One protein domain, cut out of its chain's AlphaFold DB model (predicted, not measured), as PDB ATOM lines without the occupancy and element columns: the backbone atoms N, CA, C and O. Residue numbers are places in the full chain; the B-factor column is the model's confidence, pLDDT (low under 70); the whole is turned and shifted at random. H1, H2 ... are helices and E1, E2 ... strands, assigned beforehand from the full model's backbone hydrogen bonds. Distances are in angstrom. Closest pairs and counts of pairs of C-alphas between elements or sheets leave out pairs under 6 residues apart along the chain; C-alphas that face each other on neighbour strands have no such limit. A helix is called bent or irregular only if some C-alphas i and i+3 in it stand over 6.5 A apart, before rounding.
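Overview. This is residues 202 to 247 and 422 to 551 of the 551 residues of an uncharacterized protein of Nitrospira japonica (UniProt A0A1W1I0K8). Two twisted sheets lie face to face as a sandwich, and one very long helix, H1, runs along the face of the larger sheet that is turned away from the smaller one. H1 packs there with residues 202 to 226, while residues 227 to 247 stick out as a free arm that makes the length of the whole. The larger sheet, E1 E2 E3 E5 E8, branches at E8; the smaller runs E4, E7, E6; the neighbours in both are antiparallel. The printed part has 176 residues, with H1 and then eight named strands, E1 to E8, and its class is mixed, helices and strands. It is loose, with a radius of gyration of the C-alphas of 20.3 A, and spans 80 by 31 by 26 A.

Arrangement. H1, residues 202 to 247, is on the twisted sheet of E1, residues 422 to 426, E2, 439 to 445, E3, 453 to 458, E5, 483 to 495, and E8, 529 to 541. Its height over the sheet is 10.0 A, and it lies over E5 and E8, along the strands, at 22 degrees to E8 on the local plane. The closest C-alphas of H1 and E5 are those of Ala 207 and Thr 492, 5.0 A apart. In H1, 40 of 42 O i to N i+4 pairs are within hydrogen-bond range. E1 and E3 lie on one side of E8, with N 424 and O 538 at 2.9 A and N 455 and O 532 at 2.8 A. E5 lies on the other side, with N 488 and O 535 at 2.9 A. E2 and E3 form a hairpin, with N 444 and O 454 at 3.0 A. In the second sheet, inner strand E7, residues 513 to 519, has as neighbours E4, 466 to 472, with N 470 and O 515 at 2.8 A, and E6, 497 to 504, its hairpin partner, with N 500 and O 516 at 2.9 A. The facing parts of the sandwich are 9.2 A centre to centre; the closest C-alphas of E6 and E8, Gly 498 and Ala 530, are 5.2 A apart.

Along the chain. H1 begins at C-alpha 202 (-0.314, -36.236, 1.903) and measures 65.1 A. It is irregular, with C-alphas 239 and 242 7.3 A apart and a kink of 50 degrees near residue 240. E5 measures 34.2 A and E8 39.6 A, ending at C-alpha 541 (-10.932, -53.130, -33.293).

Size, cuts and confidence. Residues 248 to 421 are not printed, and C-alphas 247 and 422 are 33.9 A apart across the cut. The link from E1 to E2 is long, 12 residues. Mean pLDDT of the printed part is 81.9; 24 residues are under 70, among them 443 to 451.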
ATOM      1  N   GLN A 202       0.048 -34.822   1.778       76.62
ATOM      2  CA  GLN A 202      -0.314 -36.236   1.903       76.62
ATOM      3  C   GLN A 202      -1.346 -36.658   0.847       76.62
ATOM      4  O   GLN A 202      -1.221 -37.731   0.258       76.62
ATOM      5  N   GLU A 203      -2.346 -35.814   0.579       73.94
ATOM      6  CA  GLU A 203      -3.364 -36.071  -0.437       73.94
ATOM      7  C   GLU A 203      -2.737 -36.176  -1.832       73.94
ATOM      8  O   GLU A 203      -3.032 -37.119  -2.565       73.94
ATOM      9  N   GLN A 204      -1.828 -35.261  -2.183       75.88
ATOM     10  CA  GLN A 204      -1.114 -35.311  -3.462       75.88
ATOM     11  C   GLN A 204      -0.254 -36.575  -3.591       75.88
ATOM     12  O   GLN A 204      -0.245 -37.205  -4.650       75.88
ATOM     13  N   GLN A 205       0.426 -36.989  -2.518       79.38
ATOM     14  CA  GLN A 205       1.233 -38.208  -2.524       79.38
ATOM     15  C   GLN A 205       0.375 -39.470  -2.696       79.38
ATOM     16  O   GLN A 205       0.724 -40.339  -3.497       79.38
ATOM     17  N   MET A 206      -0.756 -39.577  -1.988       77.25
ATOM     18  CA  MET A 206      -1.656 -40.727  -2.134       77.25
ATOM     19  C   MET A 206      -2.362 -40.739  -3.491       77.25
ATOM     20  O   MET A 206      -2.526 -41.807  -4.081       77.25
ATOM     21  N   ALA A 207      -2.711 -39.568  -4.031       74.56
ATOM     22  CA  ALA A 207      -3.220 -39.459  -5.393       74.56
ATOM     23  C   ALA A 207      -2.200 -39.995  -6.406       74.56
ATOM     24  O   ALA A 207      -2.553 -40.862  -7.202       74.56
ATOM     25  N   ALA A 208      -0.931 -39.583  -6.314       77.50
ATOM     26  CA  ALA A 208       0.132 -40.071  -7.194       77.50
ATOM     27  C   ALA A 208       0.360 -41.591  -7.076       77.50
ATOM     28  O   ALA A 208       0.533 -42.272  -8.090       77.50
ATOM     29  N   GLN A 209       0.317 -42.145  -5.858       81.88
ATOM     30  CA  GLN A 209       0.397 -43.595  -5.640       81.88
ATOM     31  C   GLN A 209      -0.792 -44.332  -6.268       81.88
ATOM     32  O   GLN A 209      -0.592 -45.348  -6.934       81.88
ATOM     33  N   GLY A 210      -2.011 -43.808  -6.111       78.75
ATOM     34  CA  GLY A 210      -3.208 -44.358  -6.745       78.75
ATOM     35  C   GLY A 210      -3.106 -44.354  -8.271       78.75
ATOM     36  O   GLY A 210      -3.400 -45.363  -8.910       78.75
ATOM     37  N   SER A 211      -2.608 -43.264  -8.864       75.62
ATOM     38  CA  SER A 211      -2.355 -43.172 -10.308       75.62
ATOM     39  C   SER A 211      -1.359 -44.229 -10.795       75.62
ATOM     40  O   SER A 211      -1.613 -44.888 -11.803       75.62
ATOM     41  N   ALA A 212      -0.253 -44.431 -10.072       80.88
ATOM     42  CA  ALA A 212       0.747 -45.442 -10.419       80.88
ATOM     43  C   ALA A 212       0.197 -46.875 -10.306       80.88
ATOM     44  O   ALA A 212       0.494 -47.720 -11.151       80.88
ATOM     45  N   GLN A 213      -0.643 -47.146  -9.301       83.69
ATOM     46  CA  GLN A 213      -1.317 -48.441  -9.159       83.69
ATOM     47  C   GLN A 213      -2.247 -48.735 -10.339       83.69
ATOM     48  O   GLN A 213      -2.293 -49.875 -10.797       83.69
ATOM     49  N   PHE A 214      -2.956 -47.731 -10.868       80.31
ATOM     50  CA  PHE A 214      -3.784 -47.924 -12.060       80.31
ATOM     51  C   PHE A 214      -2.974 -48.237 -13.301       80.31
ATOM     52  O   PHE A 214      -3.355 -49.144 -14.031       80.31
ATOM     53  N   GLU A 215      -1.878 -47.514 -13.532       82.62
ATOM     54  CA  GLU A 215      -0.985 -47.805 -14.655       82.62
ATOM     55  C   GLU A 215      -0.527 -49.264 -14.582       82.62
ATOM     56  O   GLU A 215      -0.704 -50.028 -15.524       82.62
ATOM     57  N   GLN A 216      -0.039 -49.697 -13.419       85.62
ATOM     58  CA  GLN A 216       0.394 -51.079 -13.223       85.62
ATOM     59  C   GLN A 216      -0.743 -52.086 -13.441       85.62
ATOM     60  O   GLN A 216      -0.547 -53.076 -14.143       85.62
ATOM     61  N   ALA A 217      -1.932 -51.837 -12.882       86.56
ATOM     62  CA  ALA A 217      -3.087 -52.720 -13.041       86.56
ATOM     63  C   ALA A 217      -3.556 -52.799 -14.502       86.56
ATOM     64  O   ALA A 217      -3.857 -53.886 -14.995       86.56
ATOM     65  N   PHE A 218      -3.565 -51.671 -15.213       86.50
ATOM     66  CA  PHE A 218      -3.919 -51.604 -16.625       86.50
ATOM     67  C   PHE A 218      -2.902 -52.354 -17.493       86.50
ATOM     68  O   PHE A 218      -3.296 -53.192 -18.303       86.50
ATOM     69  N   GLN A 219      -1.600 -52.140 -17.284       87.44
ATOM     70  CA  GLN A 219      -0.556 -52.852 -18.032       87.44
ATOM     71  C   GLN A 219      -0.565 -54.361 -17.741       87.44
ATOM     72  O   GLN A 219      -0.389 -55.184 -18.647       87.44
ATOM     73  N   GLN A 220      -0.839 -54.762 -16.496       89.81
ATOM     74  CA  GLN A 220      -1.047 -56.170 -16.147       89.81
ATOM     75  C   GLN A 220      -2.279 -56.752 -16.848       89.81
ATOM     76  O   GLN A 220      -2.201 -57.847 -17.400       89.81
ATOM     77  N   HIS A 221      -3.392 -56.019 -16.888       88.31
ATOM     78  CA  HIS A 221      -4.599 -56.464 -17.580       88.31
ATOM     79  C   HIS A 221      -4.366 -56.626 -19.091       88.31
ATOM     80  O   HIS A 221      -4.636 -57.688 -19.660       88.31
ATOM     81  N   LYS A 222      -3.757 -55.615 -19.723       86.94
ATOM     82  CA  LYS A 222      -3.380 -55.627 -21.142       86.94
ATOM     83  C   LYS A 222      -2.457 -56.807 -21.465       86.94
ATOM     84  O   LYS A 222      -2.713 -57.550 -22.412       86.94
ATOM     85  N   SER A 223      -1.407 -57.022 -20.673       87.75
ATOM     86  CA  SER A 223      -0.458 -58.123 -20.902       87.75
ATOM     87  C   SER A 223      -1.091 -59.507 -20.729       87.75
ATOM     88  O   SER A 223      -0.832 -60.388 -21.548       87.75
ATOM     89  N   GLN A 224      -1.968 -59.704 -19.737       88.94
ATOM     90  CA  GLN A 224      -2.715 -60.958 -19.573       88.94
ATOM     91  C   GLN A 224      -3.586 -61.261 -20.793       88.94
ATOM     92  O   GLN A 224      -3.614 -62.397 -21.269       88.94
ATOM     93  N   PHE A 225      -4.264 -60.250 -21.335       86.06
ATOM     94  CA  PHE A 225      -5.072 -60.421 -22.534       86.06
ATOM     95  C   PHE A 225      -4.219 -60.773 -23.763       86.06
ATOM     96  O   PHE A 225      -4.533 -61.720 -24.487       86.06
ATOM     97  N   LEU A 226      -3.098 -60.075 -23.972       85.12
ATOM     98  CA  LEU A 226      -2.173 -60.383 -25.069       85.12
ATOM     99  C   LEU A 226      -1.588 -61.799 -24.948       85.12
ATOM    100  O   LEU A 226      -1.464 -62.502 -25.952       85.12
ATOM    101  N   GLN A 227      -1.295 -62.265 -23.731       86.88
ATOM    102  CA  GLN A 227      -0.873 -63.648 -23.490       86.88
ATOM    103  C   GLN A 227      -1.972 -64.660 -23.839       86.88
ATOM    104  O   GLN A 227      -1.679 -65.689 -24.448       86.88
ATOM    105  N   GLN A 228      -3.237 -64.373 -23.511       85.88
ATOM    106  CA  GLN A 228      -4.363 -65.229 -23.902       85.88
ATOM    107  C   GLN A 228      -4.512 -65.303 -25.428       85.88
ATOM    108  O   GLN A 228      -4.720 -66.391 -25.971       85.88
ATOM    109  N   GLN A 229      -4.339 -64.179 -26.132       80.62
ATOM    110  CA  GLN A 229      -4.329 -64.161 -27.597       80.62
ATOM    111  C   GLN A 229      -3.165 -64.974 -28.174       80.62
ATOM    112  O   GLN A 229      -3.375 -65.813 -29.054       80.62
ATOM    113  N   ALA A 230      -1.951 -64.798 -27.646       82.44
ATOM    114  CA  ALA A 230      -0.787 -65.574 -28.065       82.44
ATOM    115  C   ALA A 230      -0.987 -67.081 -27.819       82.44
ATOM    116  O   ALA A 230      -0.654 -67.893 -28.682       82.44
ATOM    117  N   GLY A 231      -1.593 -67.462 -26.689       84.25
ATOM    118  CA  GLY A 231      -1.944 -68.847 -26.373       84.25
ATOM    119  C   GLY A 231      -2.964 -69.442 -27.345       84.25
ATOM    120  O   GLY A 231      -2.771 -70.558 -27.829       84.25
ATOM    121  N   ARG A 232      -4.009 -68.681 -27.705       82.62
ATOM    122  CA  ARG A 232      -4.968 -69.078 -28.751       82.62
ATOM    123  C   ARG A 232      -4.257 -69.310 -30.085       82.62
ATOM    124  O   ARG A 232      -4.484 -70.337 -30.722       82.62
ATOM    125  N   ARG A 233      -3.369 -68.394 -30.482       80.38
ATOM    126  CA  ARG A 233      -2.605 -68.504 -31.732       80.38
ATOM    127  C   ARG A 233      -1.665 -69.708 -31.724       80.38
ATOM    128  O   ARG A 233      -1.618 -70.451 -32.699       80.38
ATOM    129  N   ALA A 234      -0.971 -69.955 -30.616       82.19
ATOM    130  CA  ALA A 234      -0.129 -71.137 -30.453       82.19
ATOM    131  C   ALA A 234      -0.945 -72.437 -30.544       82.19
ATOM    132  O   ALA A 234      -0.508 -73.386 -31.192       82.19
ATOM    133  N   ALA A 235      -2.149 -72.473 -29.963       82.38
ATOM    134  CA  ALA A 235      -3.052 -73.618 -30.077       82.38
ATOM    135  C   ALA A 235      -3.525 -73.844 -31.523       82.38
ATOM    136  O   ALA A 235      -3.598 -74.990 -31.968       82.38
ATOM    137  N   LEU A 236      -3.793 -72.769 -32.274       79.12
ATOM    138  CA  LEU A 236      -4.129 -72.843 -33.698       79.12
ATOM    139  C   LEU A 236      -2.951 -73.393 -34.523       79.12
ATOM    140  O   LEU A 236      -3.127 -74.316 -35.317       79.12
ATOM    141  N   ILE A 237      -1.738 -72.881 -34.290       80.00
ATOM    142  CA  ILE A 237      -0.517 -73.370 -34.946       80.00
ATOM    143  C   ILE A 237      -0.289 -74.846 -34.612       80.00
ATOM    144  O   ILE A 237      -0.018 -75.630 -35.514       80.00
ATOM    145  N   ALA A 238      -0.464 -75.262 -33.356       82.25
ATOM    146  CA  ALA A 238      -0.304 -76.658 -32.952       82.25
ATOM    147  C   ALA A 238      -1.274 -77.606 -33.681       82.25
ATOM    148  O   ALA A 238      -0.888 -78.722 -34.028       82.25
ATOM    149  N   GLN A 239      -2.506 -77.162 -33.963       80.31
ATOM    150  CA  GLN A 239      -3.459 -77.932 -34.775       80.31
ATOM    151  C   GLN A 239      -3.015 -78.055 -36.239       80.31
ATOM    152  O   GLN A 239      -3.263 -79.075 -36.880       80.31
ATOM    153  N   ILE A 240      -2.337 -77.034 -36.766       79.50
ATOM    154  CA  ILE A 240      -1.913 -76.951 -38.169       79.50
ATOM    155  C   ILE A 240      -0.507 -77.559 -38.392       79.50
ATOM    156  O   ILE A 240      -0.190 -78.011 -39.496       79.50
ATOM    157  N   GLN A 241       0.312 -77.677 -37.343       81.56
ATOM    158  CA  GLN A 241       1.708 -78.130 -37.391       81.56
ATOM    159  C   GLN A 241       1.945 -79.460 -38.129       81.56
ATOM    160  O   GLN A 241       2.902 -79.532 -38.903       81.56
ATOM    161  N   PRO A 242       1.117 -80.516 -37.968       81.75
ATOM    162  CA  PRO A 242       1.324 -81.767 -38.697       81.75
ATOM    163  C   PRO A 242       1.261 -81.568 -40.214       81.75
ATOM    164  O   PRO A 242       2.037 -82.169 -40.955       81.75
ATOM    165  N   VAL A 243       0.366 -80.690 -40.672       78.38
ATOM    166  CA  VAL A 243       0.209 -80.375 -42.092       78.38
ATOM    167  C   VAL A 243       1.350 -79.480 -42.573       78.38
ATOM    168  O   VAL A 243       1.878 -79.718 -43.656       78.38
ATOM    169  N   LEU A 244       1.817 -78.526 -41.754       77.50
ATOM    170  CA  LEU A 244       3.018 -77.731 -42.067       77.50
ATOM    171  C   LEU A 244       4.239 -78.622 -42.287       77.50
ATOM    172  O   LEU A 244       4.938 -78.463 -43.285       77.50
ATOM    173  N   ASN A 245       4.466 -79.596 -41.404       80.69
ATOM    174  CA  ASN A 245       5.590 -80.524 -41.521       80.69
ATOM    175  C   ASN A 245       5.491 -81.363 -42.806       80.69
ATOM    176  O   ASN A 245       6.491 -81.570 -43.494       80.69
ATOM    177  N   GLN A 246       4.284 -81.813 -43.172       79.50
ATOM    178  CA  GLN A 246       4.055 -82.516 -44.438       79.50
ATOM    179  C   GLN A 246       4.354 -81.616 -45.642       79.50
ATOM    180  O   GLN A 246       5.056 -82.040 -46.562       79.50
ATOM    181  N   LEU A 247       3.885 -80.368 -45.624       72.81
ATOM    182  CA  LEU A 247       4.144 -79.397 -46.687       72.81
ATOM    183  C   LEU A 247       5.633 -79.065 -46.826       72.81
ATOM    184  O   LEU A 247       6.142 -79.016 -47.943       72.81
ATOM    185  N   ASP A 422      -7.539 -53.656 -29.756       89.06
ATOM    186  CA  ASP A 422      -6.807 -52.539 -29.164       89.06
ATOM    187  C   ASP A 422      -7.459 -52.129 -27.838       89.06
ATOM    188  O   ASP A 422      -8.674 -52.283 -27.667       89.06
ATOM    189  N   PHE A 423      -6.653 -51.602 -26.915       90.19
ATOM    190  CA  PHE A 423      -7.098 -51.096 -25.615       90.19
ATOM    191  C   PHE A 423      -6.816 -49.610 -25.528       90.19
ATOM    192  O   PHE A 423      -5.703 -49.160 -25.799       90.19
ATOM    193  N   ARG A 424      -7.813 -48.851 -25.087       87.06
ATOM    194  CA  ARG A 424      -7.682 -47.409 -24.883       87.06
ATOM    195  C   ARG A 424      -8.235 -47.018 -23.535       87.06
ATOM    196  O   ARG A 424      -9.113 -47.688 -22.990       87.06
ATOM    197  N   THR A 425      -7.733 -45.907 -23.019       87.44
ATOM    198  CA  THR A 425      -8.390 -45.205 -21.929       87.44
ATOM    199  C   THR A 425      -9.270 -44.114 -22.511       87.44
ATOM    200  O   THR A 425      -8.899 -43.454 -23.484       87.44
ATOM    201  N   ILE A 426     -10.458 -43.940 -21.936       85.00
ATOM    202  CA  ILE A 426     -11.294 -42.782 -22.249       85.00
ATOM    203  C   ILE A 426     -11.258 -41.820 -21.083       85.00
ATOM    204  O   ILE A 426     -11.417 -42.194 -19.918       85.00
ATOM    205  N   ILE A 427     -11.026 -40.560 -21.421       76.19
ATOM    206  CA  ILE A 427     -11.014 -39.479 -20.454       76.19
ATOM    207  C   ILE A 427     -12.460 -39.065 -20.201       76.19
ATOM    208  O   ILE A 427     -13.351 -39.204 -21.042       76.19
ATOM    209  N   TYR A 428     -12.684 -38.588 -18.991       67.38
ATOM    210  CA  TYR A 428     -13.940 -38.024 -18.553       67.38
ATOM    211  C   TYR A 428     -14.587 -37.057 -19.541       67.38
ATOM    212  O   TYR A 428     -13.936 -36.218 -20.159       67.38
ATOM    213  N   THR A 429     -15.914 -37.132 -19.587       66.31
ATOM    214  CA  THR A 429     -16.760 -36.262 -20.396       66.31
ATOM    215  C   THR A 429     -17.702 -35.442 -19.509       66.31
ATOM    216  O   THR A 429     -17.898 -35.709 -18.319       66.31
ATOM    217  N   ALA A 430     -18.332 -34.423 -20.098       78.00
ATOM    218  CA  ALA A 430     -19.387 -33.659 -19.434       78.00
ATOM    219  C   ALA A 430     -20.629 -34.508 -19.071       78.00
ATOM    220  O   ALA A 430     -21.457 -34.078 -18.270       78.00
ATOM    221  N   ASP A 431     -20.749 -35.707 -19.643       86.88
ATOM    222  CA  ASP A 431     -21.888 -36.605 -19.500       86.88
ATOM    223  C   ASP A 431     -21.835 -37.392 -18.186       86.88
ATOM    224  O   ASP A 431     -21.282 -38.490 -18.091       86.88
ATOM    225  N   ARG A 432     -22.411 -36.794 -17.145       88.88
ATOM    226  CA  ARG A 432     -22.434 -37.341 -15.789       88.88
ATOM    227  C   ARG A 432     -23.619 -36.816 -14.990       88.88
ATOM    228  O   ARG A 432     -24.157 -35.745 -15.283       88.88
ATOM    229  N   ARG A 433     -23.940 -37.503 -13.901       90.62
ATOM    230  CA  ARG A 433     -24.773 -36.991 -12.810       90.62
ATOM    231  C   ARG A 433     -24.020 -37.188 -11.509       90.62
ATOM    232  O   ARG A 433     -23.739 -38.314 -11.133       90.62
ATOM    233  N   ILE A 434     -23.678 -36.084 -10.856       87.56
ATOM    234  CA  ILE A 434     -22.992 -36.115  -9.567       87.56
ATOM    235  C   ILE A 434     -24.044 -36.138  -8.465       87.56
ATOM    236  O   ILE A 434     -24.927 -35.273  -8.421       87.56
ATOM    237  N   GLY A 435     -23.954 -37.129  -7.589       81.19
ATOM    238  CA  GLY A 435     -24.818 -37.230  -6.426       81.19
ATOM    239  C   GLY A 435     -24.418 -36.157  -5.429       81.19
ATOM    240  O   GLY A 435     -23.271 -36.142  -5.018       81.19
ATOM    241  N   GLN A 436     -25.353 -35.268  -5.072       72.44
ATOM    242  CA  GLN A 436     -25.200 -34.221  -4.047       72.44
ATOM    243  C   GLN A 436     -23.757 -33.689  -3.920       72.44
ATOM    244  O   GLN A 436     -23.051 -34.108  -3.000       72.44
ATOM    245  N   PRO A 437     -23.307 -32.792  -4.821       60.09
ATOM    246  CA  PRO A 437     -21.973 -32.216  -4.719       60.09
ATOM    247  C   PRO A 437     -21.878 -31.522  -3.359       60.09
ATOM    248  O   PRO A 437     -22.577 -30.542  -3.101       60.09
ATOM    249  N   GLY A 438     -21.108 -32.120  -2.452       61.09
ATOM    250  CA  GLY A 438     -20.955 -31.635  -1.091       61.09
ATOM    251  C   GLY A 438     -20.200 -30.306  -1.043       61.09
ATOM    252  O   GLY A 438     -20.023 -29.608  -2.046       61.09
ATOM    253  N   LYS A 439     -19.698 -29.960   0.138       60.69
ATOM    254  CA  LYS A 439     -18.735 -28.867   0.272       60.69
ATOM    255  C   LYS A 439     -17.417 -29.284  -0.395       60.69
ATOM    256  O   LYS A 439     -17.074 -30.463  -0.386       60.69
ATOM    257  N   ASP A 440     -16.701 -28.331  -0.990       58.16
ATOM    258  CA  ASP A 440     -15.367 -28.552  -1.571       58.16
ATOM    259  C   ASP A 440     -15.331 -29.637  -2.671       58.16
ATOM    260  O   ASP A 440     -14.300 -30.267  -2.918       58.16
ATOM    261  N   PHE A 441     -16.466 -29.838  -3.359       67.56
ATOM    262  CA  PHE A 441     -16.562 -30.748  -4.493       67.56
ATOM    263  C   PHE A 441     -15.550 -30.366  -5.575       67.56
ATOM    264  O   PHE A 441     -15.581 -29.251  -6.107       67.56
ATOM    265  N   LYS A 442     -14.670 -31.306  -5.923       70.44
ATOM    266  CA  LYS A 442     -13.633 -31.102  -6.936       70.44
ATOM    267  C   LYS A 442     -13.609 -32.248  -7.927       70.44
ATOM    268  O   LYS A 442     -13.709 -33.415  -7.555       70.44
ATOM    269  N   ILE A 443     -13.431 -31.885  -9.192       66.75
ATOM    270  CA  ILE A 443     -13.104 -32.819 -10.260       66.75
ATOM    271  C   ILE A 443     -11.797 -32.340 -10.853       66.75
ATOM    272  O   ILE A 443     -11.737 -31.242 -11.406       66.75
ATOM    273  N   VAL A 444     -10.752 -33.138 -10.685       67.44
ATOM    274  CA  VAL A 444      -9.419 -32.799 -11.175       67.44
ATOM    275  C   VAL A 444      -9.019 -33.860 -12.186       67.44
ATOM    276  O   VAL A 444      -8.981 -35.051 -11.868       67.44
ATOM    277  N   GLY A 445      -8.735 -33.415 -13.411       59.50
ATOM    278  CA  GLY A 445      -8.065 -34.250 -14.397       59.50
ATOM    279  C   GLY A 445      -6.680 -34.596 -13.872       59.50
ATOM    280  O   GLY A 445      -5.892 -33.707 -13.547       59.50
ATOM    281  N   GLY A 446      -6.412 -35.884 -13.722       54.31
ATOM    282  CA  GLY A 446      -5.138 -36.381 -13.246       54.31
ATOM    283  C   GLY A 446      -3.990 -36.014 -14.177       54.31
ATOM    284  O   GLY A 446      -4.145 -36.021 -15.394       54.31
ATOM    285  N   ASN A 447      -2.808 -35.768 -13.611       48.66
ATOM    286  CA  ASN A 447      -1.596 -35.449 -14.373       48.66
ATOM    287  C   ASN A 447      -0.872 -36.711 -14.897       48.66
ATOM    288  O   ASN A 447       0.350 -36.727 -15.007       48.66
ATOM    289  N   SER A 448      -1.602 -37.807 -15.144       52.47
ATOM    290  CA  SER A 448      -1.029 -39.007 -15.772       52.47
ATOM    291  C   SER A 448      -1.286 -39.005 -17.267       52.47
ATOM    292  O   SER A 448      -2.389 -38.653 -17.693       52.47
ATOM    293  N   ASN A 449      -0.373 -39.615 -18.013       52.62
ATOM    294  CA  ASN A 449      -0.532 -39.898 -19.439       52.62
ATOM    295  C   ASN A 449      -1.795 -40.728 -19.778       52.62
ATOM    296  O   ASN A 449      -2.247 -40.690 -20.916       52.62
ATOM    297  N   LEU A 450      -2.408 -41.425 -18.805       55.03
ATOM    298  CA  LEU A 450      -3.636 -42.219 -18.989       55.03
ATOM    299  C   LEU A 450      -4.963 -41.455 -18.807       55.03
ATOM    300  O   LEU A 450      -6.025 -42.026 -19.064       55.03
ATOM    301  N   GLY A 451      -4.933 -40.201 -18.341       63.56
ATOM    302  CA  GLY A 451      -6.133 -39.369 -18.171       63.56
ATOM    303  C   GLY A 451      -7.099 -39.769 -17.041       63.56
ATOM    304  O   GLY A 451      -8.303 -39.525 -17.163       63.56
ATOM    305  N   HIS A 452      -6.601 -40.364 -15.944       70.81
ATOM    306  CA  HIS A 452      -7.412 -40.685 -14.756       70.81
ATOM    307  C   HIS A 452      -8.078 -39.445 -14.139       70.81
ATOM    308  O   HIS A 452      -7.659 -38.311 -14.372       70.81
ATOM    309  N   GLN A 453      -9.130 -39.651 -13.346       76.38
ATOM    310  CA  GLN A 453     -10.004 -38.564 -12.892       76.38
ATOM    311  C   GLN A 453     -10.247 -38.656 -11.403       76.38
ATOM    312  O   GLN A 453     -10.730 -39.684 -10.933       76.38
ATOM    313  N   GLN A 454      -9.926 -37.588 -10.677       80.31
ATOM    314  CA  GLN A 454     -10.182 -37.498  -9.247       80.31
ATOM    315  C   GLN A 454     -11.531 -36.834  -9.000       80.31
ATOM    316  O   GLN A 454     -11.774 -35.731  -9.484       80.31
ATOM    317  N   ILE A 455     -12.366 -37.483  -8.195       84.75
ATOM    318  CA  ILE A 455     -13.615 -36.940  -7.667       84.75
ATOM    319  C   ILE A 455     -13.443 -36.779  -6.166       84.75
ATOM    320  O   ILE A 455     -13.018 -37.715  -5.486       84.75
ATOM    321  N   GLY A 456     -13.735 -35.583  -5.666       83.25
ATOM    322  CA  GLY A 456     -13.700 -35.285  -4.246       83.25
ATOM    323  C   GLY A 456     -15.053 -34.850  -3.722       83.25
ATOM    324  O   GLY A 456     -15.718 -34.009  -4.324       83.25
ATOM    325  N   HIS A 457     -15.418 -35.416  -2.582       84.06
ATOM    326  CA  HIS A 457     -16.678 -35.204  -1.885       84.06
ATOM    327  C   HIS A 457     -16.374 -34.777  -0.455       84.06
ATOM    328  O   HIS A 457     -15.896 -35.610   0.306       84.06
ATOM    329  N   GLY A 458     -16.629 -33.515  -0.090       77.75
ATOM    330  CA  GLY A 458     -16.505 -33.021   1.285       77.75
ATOM    331  C   GLY A 458     -17.850 -32.827   1.992       77.75
ATOM    332  O   GLY A 458     -18.839 -32.400   1.393       77.75
ATOM    333  N   ASN A 459     -17.896 -33.116   3.295       76.94
ATOM    334  CA  ASN A 459     -19.137 -32.999   4.066       76.94
ATOM    335  C   ASN A 459     -19.515 -31.537   4.372       76.94
ATOM    336  O   ASN A 459     -18.789 -30.867   5.112       76.94
ATOM    337  N   PRO A 460     -20.666 -31.030   3.875       70.25
ATOM    338  CA  PRO A 460     -21.136 -29.691   4.219       70.25
ATOM    339  C   PRO A 460     -21.673 -29.575   5.653       70.25
ATOM    340  O   PRO A 460     -21.797 -28.457   6.153       70.25
ATOM    341  N   ASN A 461     -22.002 -30.689   6.320       78.31
ATOM    342  CA  ASN A 461     -22.575 -30.701   7.661       78.31
ATOM    343  C   ASN A 461     -21.779 -31.611   8.621       78.31
ATOM    344  O   ASN A 461     -21.834 -32.832   8.509       78.31
ATOM    345  N   PRO A 462     -21.121 -31.062   9.656       78.69
ATOM    346  CA  PRO A 462     -20.349 -31.866  10.605       78.69
ATOM    347  C   PRO A 462     -21.208 -32.829  11.444       78.69
ATOM    348  O   PRO A 462     -20.677 -33.794  11.991       78.69
ATOM    349  N   PHE A 463     -22.522 -32.598  11.539       84.69
ATOM    350  CA  PHE A 463     -23.442 -33.426  12.319       84.69
ATOM    351  C   PHE A 463     -24.145 -34.519  11.509       84.69
ATOM    352  O   PHE A 463     -24.706 -35.423  12.114       84.69
ATOM    353  N   ILE A 464     -24.184 -34.461  10.179       87.25
ATOM    354  CA  ILE A 464     -24.928 -35.447   9.381       87.25
ATOM    355  C   ILE A 464     -24.013 -35.967   8.285       87.25
ATOM    356  O   ILE A 464     -23.475 -35.181   7.509       87.25
ATOM    357  N   GLY A 465     -23.829 -37.284   8.234       85.38
ATOM    358  CA  GLY A 465     -23.177 -37.924   7.098       85.38
ATOM    359  C   GLY A 465     -24.020 -37.795   5.832       85.38
ATOM    360  O   GLY A 465     -25.247 -37.751   5.889       85.38
ATOM    361  N   TYR A 466     -23.375 -37.745   4.677       85.62
ATOM    362  CA  TYR A 466     -24.060 -37.667   3.393       85.62
ATOM    363  C   TYR A 466     -23.520 -38.720   2.433       85.62
ATOM    364  O   TYR A 466     -22.401 -39.212   2.565       85.62
ATOM    365  N   LYS A 467     -24.350 -39.110   1.474       89.88
ATOM    366  CA  LYS A 467     -24.055 -40.188   0.533       89.88
ATOM    367  C   LYS A 467     -24.806 -39.965  -0.761       89.88
ATOM    368  O   LYS A 467     -25.871 -39.344  -0.773       89.88
ATOM    369  N   GLY A 468     -24.279 -40.512  -1.840       90.69
ATOM    370  CA  GLY A 468     -24.816 -40.281  -3.168       90.69
ATOM    371  C   GLY A 468     -24.306 -41.289  -4.179       90.69
ATOM    372  O   GLY A 468     -23.554 -42.205  -3.854       90.69
ATOM    373  N   ASN A 469     -24.777 -41.114  -5.409       93.00
ATOM    374  CA  ASN A 469     -24.354 -41.887  -6.562       93.00
ATOM    375  C   ASN A 469     -23.790 -40.927  -7.593       93.00
ATOM    376  O   ASN A 469     -24.494 -39.999  -7.994       93.00
ATOM    377  N   ASP A 470     -22.572 -41.189  -8.037       92.56
ATOM    378  CA  ASP A 470     -21.983 -40.524  -9.181       92.56
ATOM    379  C   ASP A 470     -22.086 -41.433 -10.390       92.56
ATOM    380  O   ASP A 470     -21.502 -42.517 -10.451       92.56
ATOM    381  N   GLU A 471     -22.860 -40.983 -11.359       93.81
ATOM    382  CA  GLU A 471     -23.104 -41.686 -12.601       93.81
ATOM    383  C   GLU A 471     -22.280 -41.039 -13.704       93.81
ATOM    384  O   GLU A 471     -22.359 -39.828 -13.920       93.81
ATOM    385  N   PHE A 472     -21.516 -41.842 -14.434       92.25
ATOM    386  CA  PHE A 472     -20.669 -41.373 -15.525       92.25
ATOM    387  C   PHE A 472     -21.112 -42.004 -16.837       92.25
ATOM    388  O   PHE A 472     -21.603 -43.134 -16.855       92.25
ATOM    389  N   PHE A 473     -20.930 -41.275 -17.939       91.56
ATOM    390  CA  PHE A 473     -21.283 -41.718 -19.288       91.56
ATOM    391  C   PHE A 473     -22.767 -42.110 -19.409       91.56
ATOM    392  O   PHE A 473     -23.118 -43.151 -19.970       91.56
ATOM    393  N   THR A 474     -23.662 -41.292 -18.845       92.38
ATOM    394  CA  THR A 474     -25.103 -41.592 -18.788       92.38
ATOM    395  C   THR A 474     -25.747 -41.707 -20.175       92.38
ATOM    396  O   THR A 474     -26.572 -42.594 -20.408       92.38
ATOM    397  N   ASN A 475     -25.304 -40.891 -21.127       90.69
ATOM    398  CA  ASN A 475     -25.825 -40.812 -22.492       90.69
ATOM    399  C   ASN A 475     -24.823 -41.299 -23.550       90.69
ATOM    400  O   ASN A 475     -25.231 -41.690 -24.643       90.69
ATOM    401  N   ALA A 476     -23.528 -41.306 -23.241       89.81
ATOM    402  CA  ALA A 476     -22.472 -41.690 -24.161       89.81
ATOM    403  C   ALA A 476     -22.615 -43.152 -24.605       89.81
ATOM    404  O   ALA A 476     -23.015 -44.034 -23.835       89.81
ATOM    405  N   ARG A 477     -22.283 -43.413 -25.869       92.12
ATOM    406  CA  ARG A 477     -22.234 -44.755 -26.450       92.12
ATOM    407  C   ARG A 477     -20.966 -44.895 -27.271       92.12
ATOM    408  O   ARG A 477     -20.624 -44.004 -28.042       92.12
ATOM    409  N   LEU A 478     -20.308 -46.027 -27.092       93.56
ATOM    410  CA  LEU A 478     -19.254 -46.505 -27.965       93.56
ATOM    411  C   LEU A 478     -19.884 -47.007 -29.271       93.56
ATOM    412  O   LEU A 478     -21.021 -47.498 -29.300       93.56
ATOM    413  N   ALA A 479     -19.133 -46.878 -30.352       92.12
ATOM    414  CA  ALA A 479     -19.499 -47.323 -31.685       92.12
ATOM    415  C   ALA A 479     -18.451 -48.299 -32.231       92.12
ATOM    416  O   ALA A 479     -17.420 -48.549 -31.614       92.12
ATOM    417  N   ASN A 480     -18.716 -48.838 -33.422       92.38
ATOM    418  CA  ASN A 480     -17.752 -49.636 -34.182       92.38
ATOM    419  C   ASN A 480     -17.150 -50.817 -33.399       92.38
ATOM    420  O   ASN A 480     -15.952 -51.072 -33.475       92.38
ATOM    421  N   ASP A 481     -18.002 -51.519 -32.650       92.12
ATOM    422  CA  ASP A 481     -17.664 -52.700 -31.843       92.12
ATOM    423  C   ASP A 481     -16.714 -52.432 -30.666       92.12
ATOM    424  O   ASP A 481     -16.191 -53.369 -30.062       92.12
ATOM    425  N   TRP A 482     -16.526 -51.164 -30.294       94.81
ATOM    426  CA  TRP A 482     -15.900 -50.815 -29.026       94.81
ATOM    427  C   TRP A 482     -16.849 -51.084 -27.862       94.81
ATOM    428  O   TRP A 482     -18.045 -50.776 -27.913       94.81
ATOM    429  N   VAL A 483     -16.296 -51.641 -26.790       95.62
ATOM    430  CA  VAL A 483     -17.021 -51.959 -25.560       95.62
ATOM    431  C   VAL A 483     -16.257 -51.489 -24.332       95.62
ATOM    432  O   VAL A 483     -15.032 -51.350 -24.359       95.62
ATOM    433  N   LEU A 484     -16.992 -51.262 -23.244       95.88
ATOM    434  CA  LEU A 484     -16.413 -51.059 -21.926       95.88
ATOM    435  C   LEU A 484     -15.696 -52.336 -21.506       95.88
ATOM    436  O   LEU A 484     -16.328 -53.386 -21.413       95.88
ATOM    437  N   ASP A 485     -14.400 -52.248 -21.259       94.94
ATOM    438  CA  ASP A 485     -13.608 -53.404 -20.867       94.94
ATOM    439  C   ASP A 485     -13.547 -53.528 -19.346       94.94
ATOM    440  O   ASP A 485     -14.078 -54.479 -18.774       94.94
ATOM    441  N   GLU A 486     -13.012 -52.497 -18.692       93.69
ATOM    442  CA  GLU A 486     -12.885 -52.430 -17.242       93.69
ATOM    443  C   GLU A 486     -12.967 -50.980 -16.753       93.69
ATOM    444  O   GLU A 486     -12.617 -50.030 -17.460       93.69
ATOM    445  N   VAL A 487     -13.421 -50.808 -15.511       92.56
ATOM    446  CA  VAL A 487     -13.301 -49.541 -14.789       92.56
ATOM    447  C   VAL A 487     -12.562 -49.802 -13.493       92.56
ATOM    448  O   VAL A 487     -13.003 -50.593 -12.653       92.56
ATOM    449  N   PHE A 488     -11.453 -49.098 -13.318       89.56
ATOM    450  CA  PHE A 488     -10.660 -49.156 -12.106       89.56
ATOM    451  C   PHE A 488     -11.081 -48.020 -11.172       89.56
ATOM    452  O   PHE A 488     -11.313 -46.900 -11.624       89.56
ATOM    453  N   LEU A 489     -11.183 -48.309  -9.874       88.94
ATOM    454  CA  LEU A 489     -11.507 -47.348  -8.818       88.94
ATOM    455  C   LEU A 489     -10.543 -47.552  -7.658       88.94
ATOM    456  O   LEU A 489     -10.416 -48.666  -7.155       88.94
ATOM    457  N   THR A 490      -9.926 -46.465  -7.213       82.88
ATOM    458  CA  THR A 490      -8.961 -46.469  -6.115       82.88
ATOM    459  C   THR A 490      -9.288 -45.305  -5.191       82.88
ATOM    460  O   THR A 490      -9.399 -44.164  -5.655       82.88
ATOM    461  N   PRO A 491      -9.438 -45.566  -3.883       75.88
ATOM    462  CA  PRO A 491      -9.451 -44.514  -2.881       75.88
ATOM    463  C   PRO A 491      -8.148 -43.729  -2.952       75.88
ATOM    464  O   PRO A 491      -7.081 -44.326  -2.832       75.88
ATOM    465  N   THR A 492      -8.203 -42.412  -3.096       71.88
ATOM    466  CA  THR A 492      -6.991 -41.597  -2.929       71.88
ATOM    467  C   THR A 492      -6.891 -41.036  -1.541       71.88
ATOM    468  O   THR A 492      -5.813 -41.018  -0.968       71.88
ATOM    469  N   PHE A 493      -8.009 -40.582  -0.991       72.69
ATOM    470  CA  PHE A 493      -8.046 -40.039   0.351       72.69
ATOM    471  C   PHE A 493      -9.455 -40.202   0.904       72.69
ATOM    472  O   PHE A 493     -10.365 -39.433   0.592       72.69
ATOM    473  N   PHE A 494      -9.642 -41.232   1.721       72.25
ATOM    474  CA  PHE A 494     -10.850 -41.386   2.514       72.25
ATOM    475  C   PHE A 494     -10.542 -41.018   3.950       72.25
ATOM    476  O   PHE A 494      -9.686 -41.628   4.594       72.25
ATOM    477  N   LYS A 495     -11.284 -40.044   4.466       74.25
ATOM    478  CA  LYS A 495     -11.323 -39.786   5.896       74.25
ATOM    479  C   LYS A 495     -12.773 -39.791   6.332       74.25
ATOM    480  O   LYS A 495     -13.522 -38.879   6.005       74.25
ATOM    481  N   ARG A 496     -13.128 -40.855   7.064       77.75
ATOM    482  CA  ARG A 496     -14.489 -41.128   7.550       77.75
ATOM    483  C   ARG A 496     -15.500 -41.109   6.398       77.75
ATOM    484  O   ARG A 496     -16.397 -40.283   6.345       77.75
ATOM    485  N   GLY A 497     -15.278 -41.985   5.427       86.62
ATOM    486  CA  GLY A 497     -16.083 -42.105   4.221       86.62
ATOM    487  C   GLY A 497     -15.544 -43.206   3.318       86.62
ATOM    488  O   GLY A 497     -14.575 -43.892   3.667       86.62
ATOM    489  N   GLY A 498     -16.153 -43.362   2.153       88.94
ATOM    490  CA  GLY A 498     -15.668 -44.277   1.137       88.94
ATOM    491  C   GLY A 498     -16.456 -44.216  -0.157       88.94
ATOM    492  O   GLY A 498     -17.429 -43.474  -0.287       88.94
ATOM    493  N   ALA A 499     -16.016 -45.012  -1.128       90.94
ATOM    494  CA  ALA A 499     -16.699 -45.189  -2.397       90.94
ATOM    495  C   ALA A 499     -16.475 -46.599  -2.955       90.94
ATOM    496  O   ALA A 499     -15.437 -47.217  -2.708       90.94
ATOM    497  N   TYR A 500     -17.448 -47.109  -3.709       91.19
ATOM    498  CA  TYR A 500     -17.358 -48.383  -4.423       91.19
ATOM    499  C   TYR A 500     -18.227 -48.367  -5.683       91.19
ATOM    500  O   TYR A 500     -19.147 -47.561  -5.817       91.19
ATOM    501  N   PHE A 501     -17.960 -49.284  -6.613       92.38
ATOM    502  CA  PHE A 501     -18.834 -49.468  -7.767       92.38
ATOM    503  C   PHE A 501     -20.170 -50.071  -7.344       92.38
ATOM    504  O   PHE A 501     -20.226 -51.215  -6.891       92.38
ATOM    505  N   GLN A 502     -21.247 -49.327  -7.563       91.50
ATOM    506  CA  GLN A 502     -22.597 -49.868  -7.478       91.50
ATOM    507  C   GLN A 502     -22.993 -50.576  -8.776       91.50
ATOM    508  O   GLN A 502     -23.696 -51.585  -8.731       91.50
ATOM    509  N   GLU A 503     -22.538 -50.074  -9.925       93.31
ATOM    510  CA  GLU A 503     -22.836 -50.668 -11.227       93.31
ATOM    511  C   GLU A 503     -21.722 -50.400 -12.244       93.31
ATOM    512  O   GLU A 503     -21.116 -49.329 -12.246       93.31
ATOM    513  N   LYS A 504     -21.481 -51.373 -13.133       94.56
ATOM    514  CA  LYS A 504     -20.617 -51.256 -14.315       94.56
ATOM    515  C   LYS A 504     -21.256 -52.003 -15.486       94.56
ATOM    516  O   LYS A 504     -21.725 -53.126 -15.304       94.56
ATOM    517  N   LYS A 505     -21.247 -51.425 -16.689       96.12
ATOM    518  CA  LYS A 505     -21.780 -52.059 -17.914       96.12
ATOM    519  C   LYS A 505     -20.681 -52.724 -18.756       96.12
ATOM    520  O   LYS A 505     -20.565 -52.470 -19.956       96.12
ATOM    521  N   LEU A 506     -19.858 -53.555 -18.110       95.81
ATOM    522  CA  LEU A 506     -18.724 -54.233 -18.754       95.81
ATOM    523  C   LEU A 506     -19.187 -55.088 -19.945       95.81
ATOM    524  O   LEU A 506     -20.262 -55.686 -19.917       95.81
ATOM    525  N   GLY A 507     -18.373 -55.137 -20.995       95.00
ATOM    526  CA  GLY A 507     -18.638 -55.864 -22.236       95.00
ATOM    527  C   GLY A 507     -19.713 -55.247 -23.133       95.00
ATOM    528  O   GLY A 507     -20.063 -55.849 -24.146       95.00
ATOM    529  N   THR A 508     -20.249 -54.071 -22.795       96.62
ATOM    530  CA  THR A 508     -21.280 -53.394 -23.595       96.62
ATOM    531  C   THR A 508     -20.725 -52.158 -24.292       96.62
ATOM    532  O   THR A 508     -19.722 -51.592 -23.869       96.62
ATOM    533  N   ASN A 509     -21.420 -51.671 -25.320       94.75
ATOM    534  CA  ASN A 509     -21.092 -50.395 -25.954       94.75
ATOM    535  C   ASN A 509     -21.505 -49.170 -25.111       94.75
ATOM    536  O   ASN A 509     -21.474 -48.041 -25.594       94.75
ATOM    537  N   TRP A 510     -21.940 -49.363 -23.866       94.69
ATOM    538  CA  TRP A 510     -22.285 -48.285 -22.955       94.69
ATOM    539  C   TRP A 510     -21.195 -48.182 -21.881       94.69
ATOM    540  O   TRP A 510     -21.160 -49.026 -20.987       94.69
ATOM    541  N   PRO A 511     -20.319 -47.158 -21.913       94.44
ATOM    542  CA  PRO A 511     -19.226 -47.017 -20.950       94.44
ATOM    543  C   PRO A 511     -19.684 -46.543 -19.561       94.44
ATOM    544  O   PRO A 511     -18.907 -45.972 -18.801       94.44
ATOM    545  N   TYR A 512     -20.952 -46.774 -19.219       94.75
ATOM    546  CA  TYR A 512     -21.541 -46.345 -17.963       94.75
ATOM    547  C   TYR A 512     -21.038 -47.141 -16.778       94.75
ATOM    548  O   TYR A 512     -20.947 -48.378 -16.787       94.75
ATOM    549  N   PHE A 513     -20.824 -46.391 -15.709       95.19
ATOM    550  CA  PHE A 513     -20.638 -46.914 -14.377       95.19
ATOM    551  C   PHE A 513     -21.213 -45.940 -13.350       95.19
ATOM    552  O   PHE A 513     -21.349 -44.736 -13.592       95.19
ATOM    553  N   ASN A 514     -21.545 -46.500 -12.194       94.69
ATOM    554  CA  ASN A 514     -22.102 -45.799 -11.053       94.69
ATOM    555  C   ASN A 514     -21.204 -46.045  -9.843       94.69
ATOM    556  O   ASN A 514     -20.977 -47.197  -9.451       94.69
ATOM    557  N   VAL A 515     -20.697 -44.960  -9.269       93.25
ATOM    558  CA  VAL A 515     -19.925 -44.977  -8.033       93.25
ATOM    559  C   VAL A 515     -20.825 -44.526  -6.898       93.25
ATOM    560  O   VAL A 515     -21.297 -43.393  -6.854       93.25
ATOM    561  N   ARG A 516     -21.025 -45.422  -5.944       92.50
ATOM    562  CA  ARG A 516     -21.697 -45.124  -4.692       92.50
ATOM    563  C   ARG A 516     -20.666 -44.613  -3.706       92.50
ATOM    564  O   ARG A 516     -19.683 -45.307  -3.454       92.50
ATOM    565  N   PHE A 517     -20.900 -43.440  -3.136       91.75
ATOM    566  CA  PHE A 517     -20.016 -42.845  -2.139       91.75
ATOM    567  C   PHE A 517     -20.785 -42.489  -0.865       91.75
ATOM    568  O   PHE A 517     -22.000 -42.275  -0.892       91.75
ATOM    569  N   TRP A 518     -20.066 -42.404   0.250       90.94
ATOM    570  CA  TRP A 518     -20.571 -41.879   1.512       90.94
ATOM    571  C   TRP A 518     -19.461 -41.163   2.270       90.94
ATOM    572  O   TRP A 518     -18.277 -41.470   2.128       90.94
ATOM    573  N   VAL A 519     -19.862 -40.212   3.095       88.62
ATOM    574  CA  VAL A 519     -19.000 -39.440   3.975       88.62
ATOM    575  C   VAL A 519     -19.734 -39.296   5.296       88.62
ATOM    576  O   VAL A 519     -20.892 -38.888   5.334       88.62
ATOM    577  N   ASP A 520     -19.076 -39.637   6.389       86.25
ATOM    578  CA  ASP A 520     -19.645 -39.522   7.718       86.25
ATOM    579  C   ASP A 520     -19.704 -38.056   8.181       86.25
ATOM    580  O   ASP A 520     -18.967 -37.183   7.712       86.25
ATOM    581  N   GLY A 521     -20.572 -37.775   9.152       81.31
ATOM    582  CA  GLY A 521     -20.427 -36.591   9.990       81.31
ATOM    583  C   GLY A 521     -19.069 -36.619  10.696       81.31
ATOM    584  O   GLY A 521     -18.525 -37.682  11.007       81.31
ATOM    585  N   CYS A 522     -18.501 -35.452  10.992       74.75
ATOM    586  CA  CYS A 522     -17.292 -35.362  11.802       74.75
ATOM    587  C   CYS A 522     -17.242 -34.122  12.677       74.75
ATOM    588  O   CYS A 522     -17.422 -32.990  12.231       74.75
ATOM    589  N   PHE A 523     -16.844 -34.360  13.923       67.94
ATOM    590  CA  PHE A 523     -16.384 -33.339  14.842       67.94
ATOM    591  C   PHE A 523     -14.862 -33.427  14.921       67.94
ATOM    592  O   PHE A 523     -14.316 -34.240  15.664       67.94
ATOM    593  N   GLY A 524     -14.191 -32.627  14.099       58.75
ATOM    594  CA  GLY A 524     -12.765 -32.360  14.227       58.75
ATOM    595  C   GLY A 524     -11.763 -33.090  13.356       58.75
ATOM    596  O   GLY A 524     -12.143 -33.826  12.461       58.75
ATOM    597  N   ASP A 525     -10.496 -32.732  13.620       49.28
ATOM    598  CA  ASP A 525      -9.178 -33.078  13.035       49.28
ATOM    599  C   ASP A 525      -9.017 -33.258  11.510       49.28
ATOM    600  O   ASP A 525      -7.897 -33.406  11.038       49.28
ATOM    601  N   THR A 526     -10.078 -33.188  10.712       54.97
ATOM    602  CA  THR A 526     -10.137 -32.737   9.307       54.97
ATOM    603  C   THR A 526     -11.598 -32.613   8.910       54.97
ATOM    604  O   THR A 526     -12.484 -33.139   9.576       54.97
ATOM    605  N   GLU A 527     -11.863 -32.014   7.761       65.00
ATOM    606  CA  GLU A 527     -13.122 -32.263   7.064       65.00
ATOM    607  C   GLU A 527     -13.234 -33.772   6.722       65.00
ATOM    608  O   GLU A 527     -12.222 -34.475   6.587       65.00
ATOM    609  N   SER A 528     -14.457 -34.307   6.681       73.88
ATOM    610  CA  SER A 528     -14.680 -35.671   6.186       73.88
ATOM    611  C   SER A 528     -14.763 -35.628   4.676       73.88
ATOM    612  O   SER A 528     -15.475 -34.779   4.128       73.88
ATOM    613  N   PHE A 529     -14.049 -36.549   4.029       78.62
ATOM    614  CA  PHE A 529     -13.987 -36.614   2.580       78.62
ATOM    615  C   PHE A 529     -14.062 -38.039   2.049       78.62
ATOM    616  O   PHE A 529     -13.467 -38.962   2.619       78.62
ATOM    617  N   ALA A 530     -14.704 -38.174   0.894       84.81
ATOM    618  CA  ALA A 530     -14.566 -39.322   0.015       84.81
ATOM    619  C   ALA A 530     -13.887 -38.887  -1.291       84.81
ATOM    620  O   ALA A 530     -14.555 -38.451  -2.226       84.81
ATOM    621  N   ASN A 531     -12.557 -39.015  -1.362       83.81
ATOM    622  CA  ASN A 531     -11.813 -38.776  -2.596       83.81
ATOM    623  C   ASN A 531     -11.443 -40.100  -3.257       83.81
ATOM    624  O   ASN A 531     -10.773 -40.950  -2.658       83.81
ATOM    625  N   TYR A 532     -11.861 -40.262  -4.505       86.19
ATOM    626  CA  TYR A 532     -11.539 -41.433  -5.305       86.19
ATOM    627  C   TYR A 532     -11.049 -41.017  -6.687       86.19
ATOM    628  O   TYR A 532     -11.439 -39.977  -7.219       86.19
ATOM    629  N   ILE A 533     -10.189 -41.846  -7.270       84.69
ATOM    630  CA  ILE A 533      -9.825 -41.754  -8.680       84.69
ATOM    631  C   ILE A 533     -10.455 -42.924  -9.425       84.69
ATOM    632  O   ILE A 533     -10.562 -44.024  -8.878       84.69
ATOM    633  N   PHE A 534     -10.835 -42.695 -10.680       87.69
ATOM    634  CA  PHE A 534     -11.151 -43.774 -11.607       87.69
ATOM    635  C   PHE A 534     -10.396 -43.670 -12.935       87.69
ATOM    636  O   PHE A 534      -9.977 -42.587 -13.361       87.69
ATOM    637  N   LEU A 535     -10.267 -44.822 -13.594       87.50
ATOM    638  CA  LEU A 535      -9.768 -44.975 -14.959       87.50
ATOM    639  C   LEU A 535     -10.707 -45.899 -15.732       87.50
ATOM    640  O   LEU A 535     -11.089 -46.957 -15.233       87.50
ATOM    641  N   VAL A 536     -11.071 -45.498 -16.949       90.69
ATOM    642  CA  VAL A 536     -12.000 -46.242 -17.804       90.69
ATOM    643  C   VAL A 536     -11.228 -46.831 -18.971       90.69
ATOM    644  O   VAL A 536     -10.679 -46.081 -19.778       90.69
ATOM    645  N   SER A 537     -11.200 -48.158 -19.065       91.81
ATOM    646  CA  SER A 537     -10.625 -48.869 -20.199       91.81
ATOM    647  C   SER A 537     -11.721 -49.365 -21.135       91.81
ATOM    648  O   SER A 537     -12.731 -49.929 -20.709       91.81
ATOM    649  N   ILE A 538     -11.508 -49.151 -22.426       93.88
ATOM    650  CA  ILE A 538     -12.335 -49.689 -23.500       93.88
ATOM    651  C   ILE A 538     -11.480 -50.576 -24.395       93.88
ATOM    652  O   ILE A 538     -10.277 -50.346 -24.549       93.88
ATOM    653  N   ARG A 539     -12.123 -51.552 -25.033       93.94
ATOM    654  CA  ARG A 539     -11.485 -52.395 -26.044       93.94
ATOM    655  C   ARG A 539     -12.323 -52.484 -27.305       93.94
ATOM    656  O   ARG A 539     -13.553 -52.462 -27.235       93.94
ATOM    657  N   GLY A 540     -11.664 -52.617 -28.444       93.88
ATOM    658  CA  GLY A 540     -12.324 -52.703 -29.742       93.88
ATOM    659  C   GLY A 540     -11.336 -52.937 -30.881       93.88
ATOM    660  O   GLY A 540     -10.161 -53.195 -30.625       93.88
ATOM    661  N   PRO A 541     -11.791 -52.886 -32.141       93.31
ATOM    662  CA  PRO A 541     -10.932 -53.130 -33.293       93.31
ATOM    663  C   PRO A 541      -9.823 -52.079 -33.437       93.31
ATOM    664  O   PRO A 541     -10.078 -50.867 -33.450       93.31
ATOM    665  N   LYS A 542      -8.581 -52.541 -33.592       90.69
ATOM    666  CA  LYS A 542      -7.409 -51.682 -33.771       90.69
ATOM    667  C   LYS A 542      -7.552 -50.796 -35.005       90.69
ATOM    668  O   LYS A 542      -8.020 -51.225 -36.056       90.69
ATOM    669  N   GLY A 543      -7.163 -49.529 -34.871       89.38
ATOM    670  CA  GLY A 543      -7.250 -48.535 -35.949       89.38
ATOM    671  C   GLY A 543      -8.665 -48.022 -36.249       89.38
ATOM    672  O   GLY A 543      -8.815 -47.131 -37.081       89.38
ATOM    673  N   VAL A 544      -9.701 -48.524 -35.566       91.38
ATOM    674  CA  VAL A 544     -11.080 -48.036 -35.704       91.38
ATOM    675  C   VAL A 544     -11.386 -47.009 -34.609       91.38
ATOM    676  O   VAL A 544     -10.916 -47.120 -33.473       91.38
ATOM    677  N   ALA A 545     -12.149 -45.969 -34.950       90.81
ATOM    678  CA  ALA A 545     -12.585 -44.961 -33.988       90.81
ATOM    679  C   ALA A 545     -13.639 -45.540 -33.026       90.81
ATOM    680  O   ALA A 545     -14.569 -46.213 -33.470       90.81
ATOM    681  N   ASP A 546     -13.528 -45.223 -31.738       89.75
ATOM    682  CA  ASP A 546     -14.466 -45.649 -30.683       89.75
ATOM    683  C   ASP A 546     -15.823 -44.930 -30.724       89.75
ATOM    684  O   ASP A 546     -16.781 -45.369 -30.091       89.75
ATOM    685  N   GLY A 547     -15.931 -43.855 -31.507       85.44
ATOM    686  CA  GLY A 547     -17.167 -43.096 -31.695       85.44
ATOM    687  C   GLY A 547     -17.479 -42.097 -30.583       85.44
ATOM    688  O   GLY A 547     -18.476 -41.383 -30.699       85.44
ATOM    689  N   LEU A 548     -16.638 -41.986 -29.550       84.00
ATOM    690  CA  LEU A 548     -16.760 -40.907 -28.581       84.00
ATOM    691  C   LEU A 548     -16.164 -39.637 -29.182       84.00
ATOM    692  O   LEU A 548     -14.964 -39.523 -29.420       84.00
ATOM    693  N   VAL A 549     -17.021 -38.647 -29.416       59.19
ATOM    694  CA  VAL A 549     -16.563 -37.282 -29.657       59.19
ATOM    695  C   VAL A 549     -16.174 -36.721 -28.295       59.19
ATOM    696  O   VAL A 549     -17.042 -36.329 -27.518       59.19
ATOM    697  N   VAL A 550     -14.882 -36.746 -27.975       49.38
ATOM    698  CA  VAL A 550     -14.360 -35.963 -26.852       49.38
ATOM    699  C   VAL A 550     -14.470 -34.492 -27.275       49.38
ATOM    700  O   VAL A 550     -13.885 -34.148 -28.306       49.38
ATOM    701  N   PRO A 551     -15.292 -33.669 -26.598       38.44
ATOM    702  CA  PRO A 551     -15.446 -32.259 -26.945       38.44
ATOM    703  C   PRO A 551     -14.153 -31.461 -26.769       38.44
ATOM    704  O   PRO A 551     -13.349 -31.819 -25.876       38.44
TER     705      PRO A 551